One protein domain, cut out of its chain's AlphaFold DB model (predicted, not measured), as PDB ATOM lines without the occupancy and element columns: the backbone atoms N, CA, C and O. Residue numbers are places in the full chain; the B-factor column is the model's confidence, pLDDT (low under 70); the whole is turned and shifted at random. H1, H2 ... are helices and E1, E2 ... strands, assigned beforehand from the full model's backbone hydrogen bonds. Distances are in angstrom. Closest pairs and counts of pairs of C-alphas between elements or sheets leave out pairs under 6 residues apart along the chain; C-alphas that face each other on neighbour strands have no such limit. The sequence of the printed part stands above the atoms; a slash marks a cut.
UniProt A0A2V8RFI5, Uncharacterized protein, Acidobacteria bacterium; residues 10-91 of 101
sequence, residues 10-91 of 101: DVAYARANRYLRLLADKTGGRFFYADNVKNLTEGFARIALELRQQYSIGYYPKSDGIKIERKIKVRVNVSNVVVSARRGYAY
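This is residues 10 to 91 of the 101 residues of an uncharacterized protein of Acidobacteria bacterium (UniProt A0A2V8RFI5). This is a flat, open frame with little packing: two helices, H1 and H2, run nearly the same way but stay apart, with the chain between them folding back along them, and from the end of H2 a long unnamed stretch reaches away to a far turn near Gly 65. From there the chain comes back into a small two-strand hairpin, E1 and E2, whose long loop sticks out with residues 76 to 82, while residues 10 to 16 of H1 also stand free. The printed part has 82 residues, with two named helices and then two named strands in the order H1 H2 E1 E2, and the sheet, E1 - E2, is antiparallel. The class is mostly helix, though under half of the residues are in named elements. The whole is loose, with a radius of gyration of the C-alphas of 16.2 A and spans of 49 by 35 by 19 A.

Find C-alpha 10 at (115.516, 157.106, 74.793); from there H1, residues 10 to 27, runs 25.9 A to C-alpha 27. Next look at C-alpha 37 at (126.585, 148.217, 89.444), where H2, residues 37 to 51, begins its 21.3 A. Further on, E1 is residues 69 to 71, 6.6 A long. E2 is residues 88 to 90, 7.1 A long, and ends at C-alpha 90 at (102.748, 127.801, 69.903).

Begin at H1, which is apart from H2 and apart from E1. Its nearest approach to E2 is between the C-alphas of Lys 26 and Gly 88, the closest of the two elements, 7.4 A apart. H2 is apart from E2. In H1 and H2 every O i to N i+4 pair is within hydrogen-bond range. Now compare E1 with E2: they are antiparallel neighbours and a hairpin, with 174 degrees between their directions. C-alphas 69 and 90 face each other at 4.3 A. N 70 and O 89 are within hydrogen-bond range at 2.8 A, and N 89 and O 70 at 2.9 A.

The two C-alphas farthest apart are those of Val 37 and Gly 65, 49.3 A. The printed part has no cut. H1 and H2 are joined by a short link of 9 residues. The links from H2 to E1, residues 52 to 68, and from E1 to E2, residues 72 to 87, are long. Check the B-factor column: the mean pLDDT of the printed part is 87.5, and the model's confidence is low, under 70, at residues 63 to 67.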
ATOM      1  N   ASP A  10     116.572 157.345  73.807       88.56
ATOM      2  CA  ASP A  10     115.516 157.106  74.793       88.56
ATOM      3  C   ASP A  10     114.385 156.224  74.242       88.56
ATOM      4  O   ASP A  10     113.925 155.296  74.913       88.56
ATOM      5  N   VAL A  11     113.977 156.457  72.993       91.19
ATOM      6  CA  VAL A  11     112.929 155.672  72.325       91.19
ATOM      7  C   VAL A  11     113.418 154.250  72.047       91.19
ATOM      8  O   VAL A  11     112.697 153.283  72.322       91.19
ATOM      9  N   ALA A  12     114.660 154.115  71.576       89.69
ATOM     10  CA  ALA A  12     115.286 152.825  71.315       89.69
ATOM     11  C   ALA A  12     115.416 151.983  72.598       89.69
ATOM     12  O   ALA A  12     114.995 150.822  72.618       89.69
ATOM     13  N   TYR A  13     115.900 152.571  73.699       89.25
ATOM     14  CA  TYR A  13     115.978 151.880  74.993       89.25
ATOM     15  C   TYR A  13     114.600 151.493  75.530       89.25
ATOM     16  O   TYR A  13     114.414 150.368  75.999       89.25
ATOM     17  N   ALA A  14     113.602 152.374  75.429       90.31
ATOM     18  CA  ALA A  14     112.245 152.051  75.860       90.31
ATOM     19  C   ALA A  14     111.660 150.868  75.068       90.31
ATOM     20  O   ALA A  14     110.994 149.999  75.639       90.31
ATOM     21  N   ARG A  15     111.929 150.801  73.759       92.75
ATOM     22  CA  ARG A  15     111.534 149.681  72.894       92.75
ATOM     23  C   ARG A  15     112.237 148.384  73.295       92.75
ATOM     24  O   ARG A  15     111.555 147.373  73.472       92.75
ATOM     25  N   ALA A  16     113.555 148.423  73.487       91.31
ATOM     26  CA  ALA A  16     114.348 147.271  73.911       91.31
ATOM     27  C   ALA A  16     113.876 146.727  75.269       91.31
ATOM     28  O   ALA A  16     113.610 145.534  75.402       91.31
ATOM     29  N   ASN A  17     113.652 147.609  76.248       93.00
ATOM     30  CA  ASN A  17     113.151 147.233  77.570       93.00
ATOM     31  C   ASN A  17     111.777 146.558  77.501       93.00
ATOM     32  O   ASN A  17     111.556 145.533  78.147       93.00
ATOM     33  N   ARG A  18     110.851 147.089  76.688       94.56
ATOM     34  CA  ARG A  18     109.546 146.441  76.468       94.56
ATOM     35  C   ARG A  18     109.702 145.060  75.841       94.56
ATOM     36  O   ARG A  18     109.050 144.121  76.287       94.56
ATOM     37  N   TYR A  19     110.564 144.933  74.836       95.06
ATOM     38  CA  TYR A  19     110.809 143.658  74.168       95.06
ATOM     39  C   TYR A  19     111.373 142.604  75.133       95.06
ATOM     40  O   TYR A  19     110.826 141.506  75.224       95.06
ATOM     41  N   LEU A  20     112.407 142.953  75.905       94.25
ATOM     42  CA  LEU A  20     113.037 142.041  76.863       94.25
ATOM     43  C   LEU A  20     112.082 141.628  77.989       94.25
ATOM     44  O   LEU A  20     112.056 140.457  78.361       94.25
ATOM     45  N   ARG A  21     111.247 142.549  78.486       93.62
ATOM     46  CA  ARG A  21     110.188 142.215  79.454       93.62
ATOM     47  C   ARG A  21     109.188 141.219  78.882       93.62
ATOM     48  O   ARG A  21     108.917 140.205  79.516       93.62
ATOM     49  N   LEU A  22     108.682 141.474  77.675       92.88
ATOM     50  CA  LEU A  22     107.741 140.571  77.007       92.88
ATOM     51  C   LEU A  22     108.353 139.191  76.750       92.88
ATOM     52  O   LEU A  22     107.658 138.177  76.840       92.88
ATOM     53  N   LEU A  23     109.645 139.145  76.424       93.06
ATOM     54  CA  LEU A  23     110.370 137.897  76.235       93.06
ATOM     55  C   LEU A  23     110.479 137.117  77.551       93.06
ATOM     56  O   LEU A  23     110.089 135.950  77.581       93.06
ATOM     57  N   ALA A  24     110.928 137.769  78.627       92.69
ATOM     58  CA  ALA A  24     111.007 137.173  79.960       92.69
ATOM     59  C   ALA A  24     109.635 136.653  80.427       92.69
ATOM     60  O   ALA A  24     109.513 135.505  80.854       92.69
ATOM     61  N   ASP A  25     108.576 137.442  80.231       90.00
ATOM     62  CA  ASP A  25     107.202 137.061  80.569       90.00
ATOM     63  C   ASP A  25     106.721 135.811  79.825       90.00
ATOM     64  O   ASP A  25     105.995 134.989  80.393       90.00
ATOM     65  N   LYS A  26     107.091 135.664  78.547       89.75
ATOM     66  CA  LYS A  26     106.710 134.503  77.728       89.75
ATOM     67  C   LYS A  26     107.476 133.244  78.118       89.75
ATOM     68  O   LYS A  26     106.890 132.158  78.101       89.75
ATOM     69  N   THR A  27     108.759 133.368  78.447       88.88
ATOM     70  CA  THR A  27     109.608 132.229  78.825       88.88
ATOM     71  C   THR A  27     109.433 131.816  80.285       88.88
ATOM     72  O   THR A  27     109.777 130.689  80.628       88.88
ATOM     73  N   GLY A  28     108.843 132.678  81.119       88.06
ATOM     74  CA  GLY A  28     108.781 132.479  82.567       88.06
ATOM     75  C   GLY A  28     110.069 132.892  83.278       88.06
ATOM     76  O   GLY A  28     110.306 132.440  84.394       88.06
ATOM     77  N   GLY A  29     110.906 133.707  82.635       89.12
ATOM     78  CA  GLY A  29     112.065 134.337  83.262       89.12
ATOM     79  C   GLY A  29     111.709 135.658  83.948       89.12
ATOM     80  O   GLY A  29     110.562 136.107  83.926       89.12
ATOM     81  N   ARG A  30     112.718 136.314  84.529       88.44
ATOM     82  CA  ARG A  30     112.586 137.646  85.132       88.44
ATOM     83  C   ARG A  30     113.426 138.683  84.398       88.44
ATOM     84  O   ARG A  30     114.517 138.400  83.915       88.44
ATOM     85  N   PHE A  31     112.884 139.893  84.308       90.31
ATOM     86  CA  PHE A  31     113.585 141.052  83.769       90.31
ATOM     87  C   PHE A  31     114.286 141.801  84.906       90.31
ATOM     88  O   PHE A  31     113.656 142.115  85.918       90.31
ATOM     89  N   PHE A  32     115.564 142.122  84.713       87.94
ATOM     90  CA  PHE A  32     116.367 142.902  85.649       87.94
ATOM     91  C   PHE A  32     116.907 144.144  84.946       87.94
ATOM     92  O   PHE A  32     117.400 144.062  83.823       87.94
ATOM     93  N   TYR A  33     116.817 145.290  85.615       83.62
ATOM     94  CA  TYR A  33     117.507 146.501  85.186       83.62
ATOM     95  C   TYR A  33     118.985 146.389  85.546       83.62
ATOM     96  O   TYR A  33     119.307 146.031  86.674       83.62
ATOM     97  N   ALA A  34     119.872 146.716  84.612       81.50
ATOM     98  CA  ALA A  34     121.323 146.675  84.808       81.50
ATOM     99  C   ALA A  34     121.940 148.080  84.708       81.50
ATOM    100  O   ALA A  34     123.080 148.246  84.291       81.50
ATOM    101  N   ASP A  35     121.165 149.098  85.083       82.19
ATOM    102  CA  ASP A  35     121.499 150.507  84.848       82.19
ATOM    103  C   ASP A  35     122.599 151.028  85.794       82.19
ATOM    104  O   ASP A  35     123.136 152.114  85.598       82.19
ATOM    105  N   ASN A  36     122.931 150.269  86.843       86.88
ATOM    106  CA  ASN A  36     124.038 150.554  87.748       86.88
ATOM    107  C   ASN A  36     124.620 149.259  88.340       86.88
ATOM    108  O   ASN A  36     123.985 148.202  88.325       86.88
ATOM    109  N   VAL A  37     125.832 149.360  88.896       85.25
ATOM    110  CA  VAL A  37     126.585 148.217  89.444       85.25
ATOM    111  C   VAL A  37     125.819 147.511  90.564       85.25
ATOM    112  O   VAL A  37     125.808 146.287  90.616       85.25
ATOM    113  N   LYS A  38     125.115 148.259  91.424       85.81
ATOM    114  CA  LYS A  38     124.328 147.679  92.520       85.81
ATOM    115  C   LYS A  38     123.202 146.786  91.989       85.81
ATOM    116  O   LYS A  38     123.080 145.638  92.414       85.81
ATOM    117  N   ASN A  39     122.424 147.282  91.029       85.44
ATOM    118  CA  ASN A  39     121.344 146.529  90.396       85.44
ATOM    119  C   ASN A  39     121.875 145.282  89.677       85.44
ATOM    120  O   ASN A  39     121.234 144.233  89.705       85.44
ATOM    121  N   LEU A  40     123.063 145.380  89.074       88.62
ATOM    122  CA  LEU A  40     123.728 144.251  88.433       88.62
ATOM    123  C   LEU A  40     124.099 143.161  89.450       88.62
ATOM    124  O   LEU A  40     123.765 141.993  89.245       88.62
ATOM    125  N   THR A  41     124.735 143.533  90.565       88.88
ATOM    126  CA  THR A  41     125.077 142.598  91.648       88.88
ATOM    127  C   THR A  41     123.829 141.930  92.229       88.88
ATOM    128  O   THR A  41     123.803 140.708  92.389       88.88
ATOM    129  N   GLU A  42     122.766 142.698  92.492       89.44
ATOM    130  CA  GLU A  42     121.490 142.149  92.970       89.44
ATOM    131  C   GLU A  42     120.844 141.201  91.950       89.44
ATOM    132  O   GLU A  42     120.323 140.147  92.325       89.44
ATOM    133  N   GLY A  43     120.897 141.542  90.659       89.00
ATOM    134  CA  GLY A  43     120.405 140.695  89.574       89.00
ATOM    135  C   GLY A  43     121.117 139.346  89.536       89.00
ATOM    136  O   GLY A  43     120.461 138.303  89.552       89.00
ATOM    137  N   PHE A  44     122.452 139.344  89.581       89.75
ATOM    138  CA  PHE A  44     123.234 138.105  89.610       89.75
ATOM    139  C   PHE A  44     122.947 137.248  90.845       89.75
ATOM    140  O   PHE A  44     122.793 136.032  90.717       89.75
ATOM    141  N   ALA A  45     122.811 137.859  92.026       90.50
ATOM    142  CA  ALA A  45     122.456 137.130  93.242       90.50
ATOM    143  C   ALA A  45     121.087 136.432  93.117       90.50
ATOM    144  O   ALA A  45     120.938 135.274  93.516       90.50
ATOM    145  N   ARG A  46     120.097 137.103  92.512       88.38
ATOM    146  CA  ARG A  46     118.764 136.525  92.258       88.38
ATOM    147  C   ARG A  46     118.806 135.401  91.224       88.38
ATOM    148  O   ARG A  46     118.175 134.373  91.446       88.38
ATOM    149  N   ILE A  47     119.582 135.554  90.150       88.94
ATOM    150  CA  ILE A  47     119.783 134.493  89.148       88.94
ATOM    151  C   ILE A  47     120.410 133.255  89.805       88.94
ATOM    152  O   ILE A  47     119.911 132.146  89.632       88.94
ATOM    153  N   ALA A  48     121.453 133.431  90.620       90.81
ATOM    154  CA  ALA A  48     122.089 132.324  91.334       90.81
ATOM    155  C   ALA A  48     121.128 131.608  92.302       90.81
ATOM    156  O   ALA A  48     121.228 130.395  92.495       90.81
ATOM    157  N   LEU A  49     120.190 132.340  92.912       88.44
ATOM    158  CA  LEU A  49     119.136 131.750  93.736       88.44
ATOM    159  C   LEU A  49     118.137 130.939  92.897       88.44
ATOM    160  O   LEU A  49     117.785 129.830  93.293       88.44
ATOM    161  N   GLU A  50     117.720 131.454  91.738       87.38
ATOM    162  CA  GLU A  50     116.797 130.763  90.825       87.38
ATOM    163  C   GLU A  50     117.369 129.467  90.261       87.38
ATOM    164  O   GLU A  50     116.648 128.474  90.175       87.38
ATOM    165  N   LEU A  51     118.663 129.441  89.932       88.19
ATOM    166  CA  LEU A  51     119.324 128.239  89.413       88.19
ATOM    167  C   LEU A  51     119.275 127.061  90.399       88.19
ATOM    168  O   LEU A  51     119.291 125.908  89.977       88.19
ATOM    169  N   ARG A  52     119.158 127.327  91.707       88.06
ATOM    170  CA  ARG A  52     118.961 126.285  92.733       88.06
ATOM    171  C   ARG A  52     117.516 125.789  92.840       88.06
ATOM    172  O   ARG A  52     117.273 124.794  93.512       88.06
ATOM    173  N   GLN A  53     116.566 126.483  92.221       89.06
ATOM    174  CA  GLN A  53     115.122 126.261  92.361       89.06
ATOM    175  C   GLN A  53     114.457 125.978  91.004       89.06
ATOM    176  O   GLN A  53     113.285 126.295  90.792       89.06
ATOM    177  N   GLN A  54     115.208 125.390  90.070       88.88
ATOM    178  CA  GLN A  54     114.707 125.034  88.750       88.88
ATOM    179  C   GLN A  54     114.120 123.619  88.748       88.88
ATOM    180  O   GLN A  54     114.771 122.656  89.144       88.88
ATOM    181  N   TYR A  55     112.895 123.492  88.239       89.06
ATOM    182  CA  TYR A  55     112.194 122.219  88.108       89.06
ATOM    183  C   TYR A  55     111.797 121.979  86.650       89.06
ATOM    184  O   TYR A  55     111.291 122.882  85.979       89.06
ATOM    185  N   SER A  56     111.988 120.750  86.172       90.56
ATOM    186  CA  SER A  56     111.556 120.314  84.841       90.56
ATOM    187  C   SER A  56     110.234 119.558  84.947       90.56
ATOM    188  O   SER A  56     110.140 118.570  85.669       90.56
ATOM    189  N   ILE A  57     109.211 120.014  84.222       89.12
ATOM    190  CA  ILE A  57     107.871 119.410  84.218       89.12
ATOM    191  C   ILE A  57     107.516 119.013  82.785       89.12
ATOM    192  O   ILE A  57     107.494 119.859  81.891       89.12
ATOM    193  N   GLY A  58     107.213 117.732  82.572       90.94
ATOM    194  CA  GLY A  58     106.672 117.231  81.309       90.94
ATOM    195  C   GLY A  58     105.152 117.397  81.251       90.94
ATOM    196  O   GLY A  58     104.450 117.037  82.193       90.94
ATOM    197  N   TYR A  59     104.633 117.923  80.141       86.06
ATOM    198  CA  TYR A  59     103.196 118.031  79.885       86.06
ATOM    199  C   TYR A  59     102.876 117.520  78.479       86.06
ATOM    200  O   TYR A  59     103.395 118.043  77.495       86.06
ATOM    201  N   TYR A  60     101.991 116.527  78.402       85.94
ATOM    202  CA  TYR A  60     101.485 115.968  77.152       85.94
ATOM    203  C   TYR A  60      99.989 116.292  77.032       85.94
ATOM    204  O   TYR A  60      99.194 115.777  77.825       85.94
ATOM    205  N   PRO A  61      99.583 117.158  76.088       80.50
ATOM    206  CA  PRO A  61      98.174 117.488  75.896       80.50
ATOM    207  C   PRO A  61      97.402 116.265  75.376       80.50
ATOM    208  O   PRO A  61      97.857 115.564  74.469       80.50
ATOM    209  N   LYS A  62      96.219 116.000  75.941       75.19
ATOM    210  CA  LYS A  62      95.325 114.928  75.484       75.19
ATOM    211  C   LYS A  62      94.469 115.449  74.322       75.19
ATOM    212  O   LYS A  62      93.336 115.856  74.539       75.19
ATOM    213  N   SER A  63      95.022 115.401  73.104       68.00
ATOM    214  CA  SER A  63      94.328 115.635  71.821       68.00
ATOM    215  C   SER A  63      93.294 116.774  71.848       68.00
ATOM    216  O   SER A  63      92.084 116.557  71.800       68.00
ATOM    217  N   ASP A  64      93.768 118.012  71.857       60.91
ATOM    218  CA  ASP A  64      92.894 119.176  71.982       60.91
ATOM    219  C   ASP A  64      92.846 119.989  70.678       60.91
ATOM    220  O   ASP A  64      93.209 121.162  70.644       60.91
ATOM    221  N   GLY A  65      92.415 119.360  69.580       63.88
ATOM    222  CA  GLY A  65      92.069 120.032  68.318       63.88
ATOM    223  C   GLY A  65      93.156 120.929  67.695       63.88
ATOM    224  O   GLY A  65      94.313 120.966  68.121       63.88
ATOM    225  N   ILE A  66      92.768 121.682  66.663       63.31
ATOM    226  CA  ILE A  66      93.636 122.569  65.866       63.31
ATOM    227  C   ILE A  66      93.821 123.918  66.587       63.31
ATOM    228  O   ILE A  66      93.486 124.976  66.060       63.31
ATOM    229  N   LYS A  67      94.300 123.920  67.836       68.56
ATOM    230  CA  LYS A  67      94.733 125.174  68.476       68.56
ATOM    231  C   LYS A  67      96.224 125.374  68.253       68.56
ATOM    232  O   LYS A  67      97.032 124.533  68.636       68.56
ATOM    233  N   ILE A  68      96.559 126.514  67.649       76.50
ATOM    234  CA  ILE A  68      97.937 126.928  67.352       76.50
ATOM    235  C   ILE A  68      98.686 127.292  68.643       76.50
ATOM    236  O   ILE A  68      99.899 127.145  68.702       76.50
ATOM    237  N   GLU A  69      97.983 127.717  69.698       85.06
ATOM    238  CA  GLU A  69      98.574 128.090  70.987       85.06
ATOM    239  C   GLU A  69      98.023 127.236  72.138       85.06
ATOM    240  O   GLU A  69      96.811 127.037  72.276       85.06
ATOM    241  N   ARG A  70      98.930 126.772  73.003       85.19
ATOM    242  CA  ARG A  70      98.642 126.036  74.238       85.19
ATOM    243  C   ARG A  70      99.083 126.869  75.433       85.19
ATOM    244  O   ARG A  70     100.267 127.171  75.563       85.19
ATOM    245  N   LYS A  71      98.147 127.216  76.319       88.75
ATOM    246  CA  LYS A  71      98.438 127.930  77.571       88.75
ATOM    247  C   LYS A  71      98.753 126.933  78.686       88.75
ATOM    248  O   LYS A  71      98.049 125.940  78.840       88.75
ATOM    249  N   ILE A  72      99.780 127.226  79.474       89.69
ATOM    250  CA  ILE A  72     100.234 126.423  80.614       89.69
ATOM    251  C   ILE A  72     100.127 127.286  81.873       89.69
ATOM    252  O   ILE A  72     100.566 128.436  81.891       89.69
ATOM    253  N   LYS A  73      99.542 126.731  82.940       91.88
ATOM    254  CA  LYS A  73      99.494 127.362  84.265       91.88
ATOM    255  C   LYS A  73      99.974 126.375  85.317       91.88
ATOM    256  O   LYS A  73      99.316 125.369  85.564       91.88
ATOM    257  N   VAL A  74     101.092 126.701  85.955       92.19
ATOM    258  CA  VAL A  74     101.642 125.940  87.080       92.19
ATOM    259  C   VAL A  74     101.050 126.487  88.379       92.19
ATOM    260  O   VAL A  74     100.958 127.700  88.565       92.19
ATOM    261  N   ARG A  75     100.609 125.592  89.265       93.38
ATOM    262  CA  ARG A  75     100.147 125.917  90.620       93.38
ATOM    263  C   ARG A  75     100.877 125.019  91.609       93.38
ATOM    264  O   ARG A  75     101.148 123.866  91.291       93.38
ATOM    265  N   VAL A  76     101.164 125.551  92.789       92.75
ATOM    266  CA  VAL A  76     101.838 124.842  93.882       92.75
ATOM    267  C   VAL A  76     100.983 124.926  95.140       92.75
ATOM    268  O   VAL A  76     100.219 125.875  95.300       92.75
ATOM    269  N   ASN A  77     101.115 123.935  96.020       95.06
ATOM    270  CA  ASN A  77     100.381 123.866  97.286       95.06
ATOM    271  C   ASN A  77     101.208 124.406  98.471       95.06
ATOM    272  O   ASN A  77     101.163 123.869  99.571       95.06
ATOM    273  N   VAL A  78     102.034 125.421  98.224       92.94
ATOM    274  CA  VAL A  78     102.881 126.062  99.238       92.94
ATOM    275  C   VAL A  78     102.488 127.531  99.297       92.94
ATOM    276  O   VAL A  78     102.267 128.156  98.257       92.94
ATOM    277  N   SER A  79     102.364 128.080 100.503       93.06
ATOM    278  CA  SER A  79     102.070 129.497 100.710       93.06
ATOM    279  C   SER A  79     103.330 130.355 100.549       93.06
ATOM    280  O   SER A  79     104.451 129.874 100.678       93.06
ATOM    281  N   ASN A  80     103.149 131.650 100.268       91.19
ATOM    282  CA  ASN A  80     104.228 132.648 100.212       91.19
ATOM    283  C   ASN A  80     105.332 132.379  99.170       91.19
ATOM    284  O   ASN A  80     106.471 132.808  99.344       91.19
ATOM    285  N   VAL A  81     104.999 131.711  98.061       90.75
ATOM    286  CA  VAL A  81     105.928 131.474  96.945       90.75
ATOM    287  C   VAL A  81     105.445 132.127  95.656       90.75
ATOM    288  O   VAL A  81     104.248 132.211  95.378       90.75
ATOM    289  N   VAL A  82     106.399 132.566  94.838       88.56
ATOM    290  CA  VAL A  82     106.139 133.079  93.491       88.56
ATOM    291  C   VAL A  82     106.531 132.005  92.488       88.56
ATOM    292  O   VAL A  82     107.692 131.613  92.417       88.56
ATOM    293  N   VAL A  83     105.567 131.549  91.692       90.44
ATOM    294  CA  VAL A  83     105.817 130.586  90.615       90.44
ATOM    295  C   VAL A  83     106.135 131.342  89.333       90.44
ATOM    296  O   VAL A  83     105.297 132.090  88.828       90.44
ATOM    297  N   SER A  84     107.328 131.107  88.791       90.62
ATOM    298  CA  SER A  84     107.725 131.592  87.471       90.62
ATOM    299  C   SER A  84     107.821 130.407  86.518       90.62
ATOM    300  O   SER A  84     108.561 129.460  86.768       90.62
ATOM    301  N   ALA A  85     107.016 130.420  85.459       92.62
ATOM    302  CA  ALA A  85     106.937 129.324  84.505       92.62
ATOM    303  C   ALA A  85     106.555 129.842  83.121       92.62
ATOM    304  O   ALA A  85     105.909 130.885  82.981       92.62
ATOM    305  N   ARG A  86     106.924 129.082  82.088       91.44
ATOM    306  CA  ARG A  86     106.517 129.374  80.715       91.44
ATOM    307  C   ARG A  86     104.989 129.409  80.630       91.44
ATOM    308  O   ARG A  86     104.323 128.451  81.019       91.44
ATOM    309  N   ARG A  87     104.428 130.491  80.078       89.69
ATOM    310  CA  ARG A  87     102.964 130.686  80.000       89.69
ATOM    311  C   ARG A  87     102.278 129.802  78.959       89.69
ATOM    312  O   ARG A  87     101.054 129.695  78.946       89.69
ATOM    313  N   GLY A  88     103.047 129.202  78.057       89.56
ATOM    314  CA  GLY A  88     102.521 128.417  76.957       89.56
ATOM    315  C   GLY A  88     103.498 128.277  75.801       89.56
ATOM    316  O   GLY A  88     104.623 128.783  75.841       89.56
ATOM    317  N   TYR A  89     103.056 127.587  74.760       87.12
ATOM    318  CA  TYR A  89     103.800 127.429  73.518       87.12
ATOM    319  C   TYR A  89     102.860 127.474  72.317       87.12
ATOM    320  O   TYR A  89     101.693 127.093  72.405       87.12
ATOM    321  N   ALA A  90     103.396 127.937  71.193       84.56
ATOM    322  CA  ALA A  90     102.748 127.801  69.903       84.56
ATOM    323  C   ALA A  90     103.267 126.540  69.202       84.56
ATOM    324  O   ALA A  90     104.457 126.230  69.282       84.56
ATOM    325  N   TYR A  91     102.385 125.826  68.515       79.94
ATOM    326  CA  TYR A  91     102.708 124.662  67.700       79.94
ATOM    327  C   TYR A  91     102.065 124.828  66.323       79.94
ATOM    328  O   TYR A  91     100.914 125.251  66.211       79.94
TER     329      TYR A  91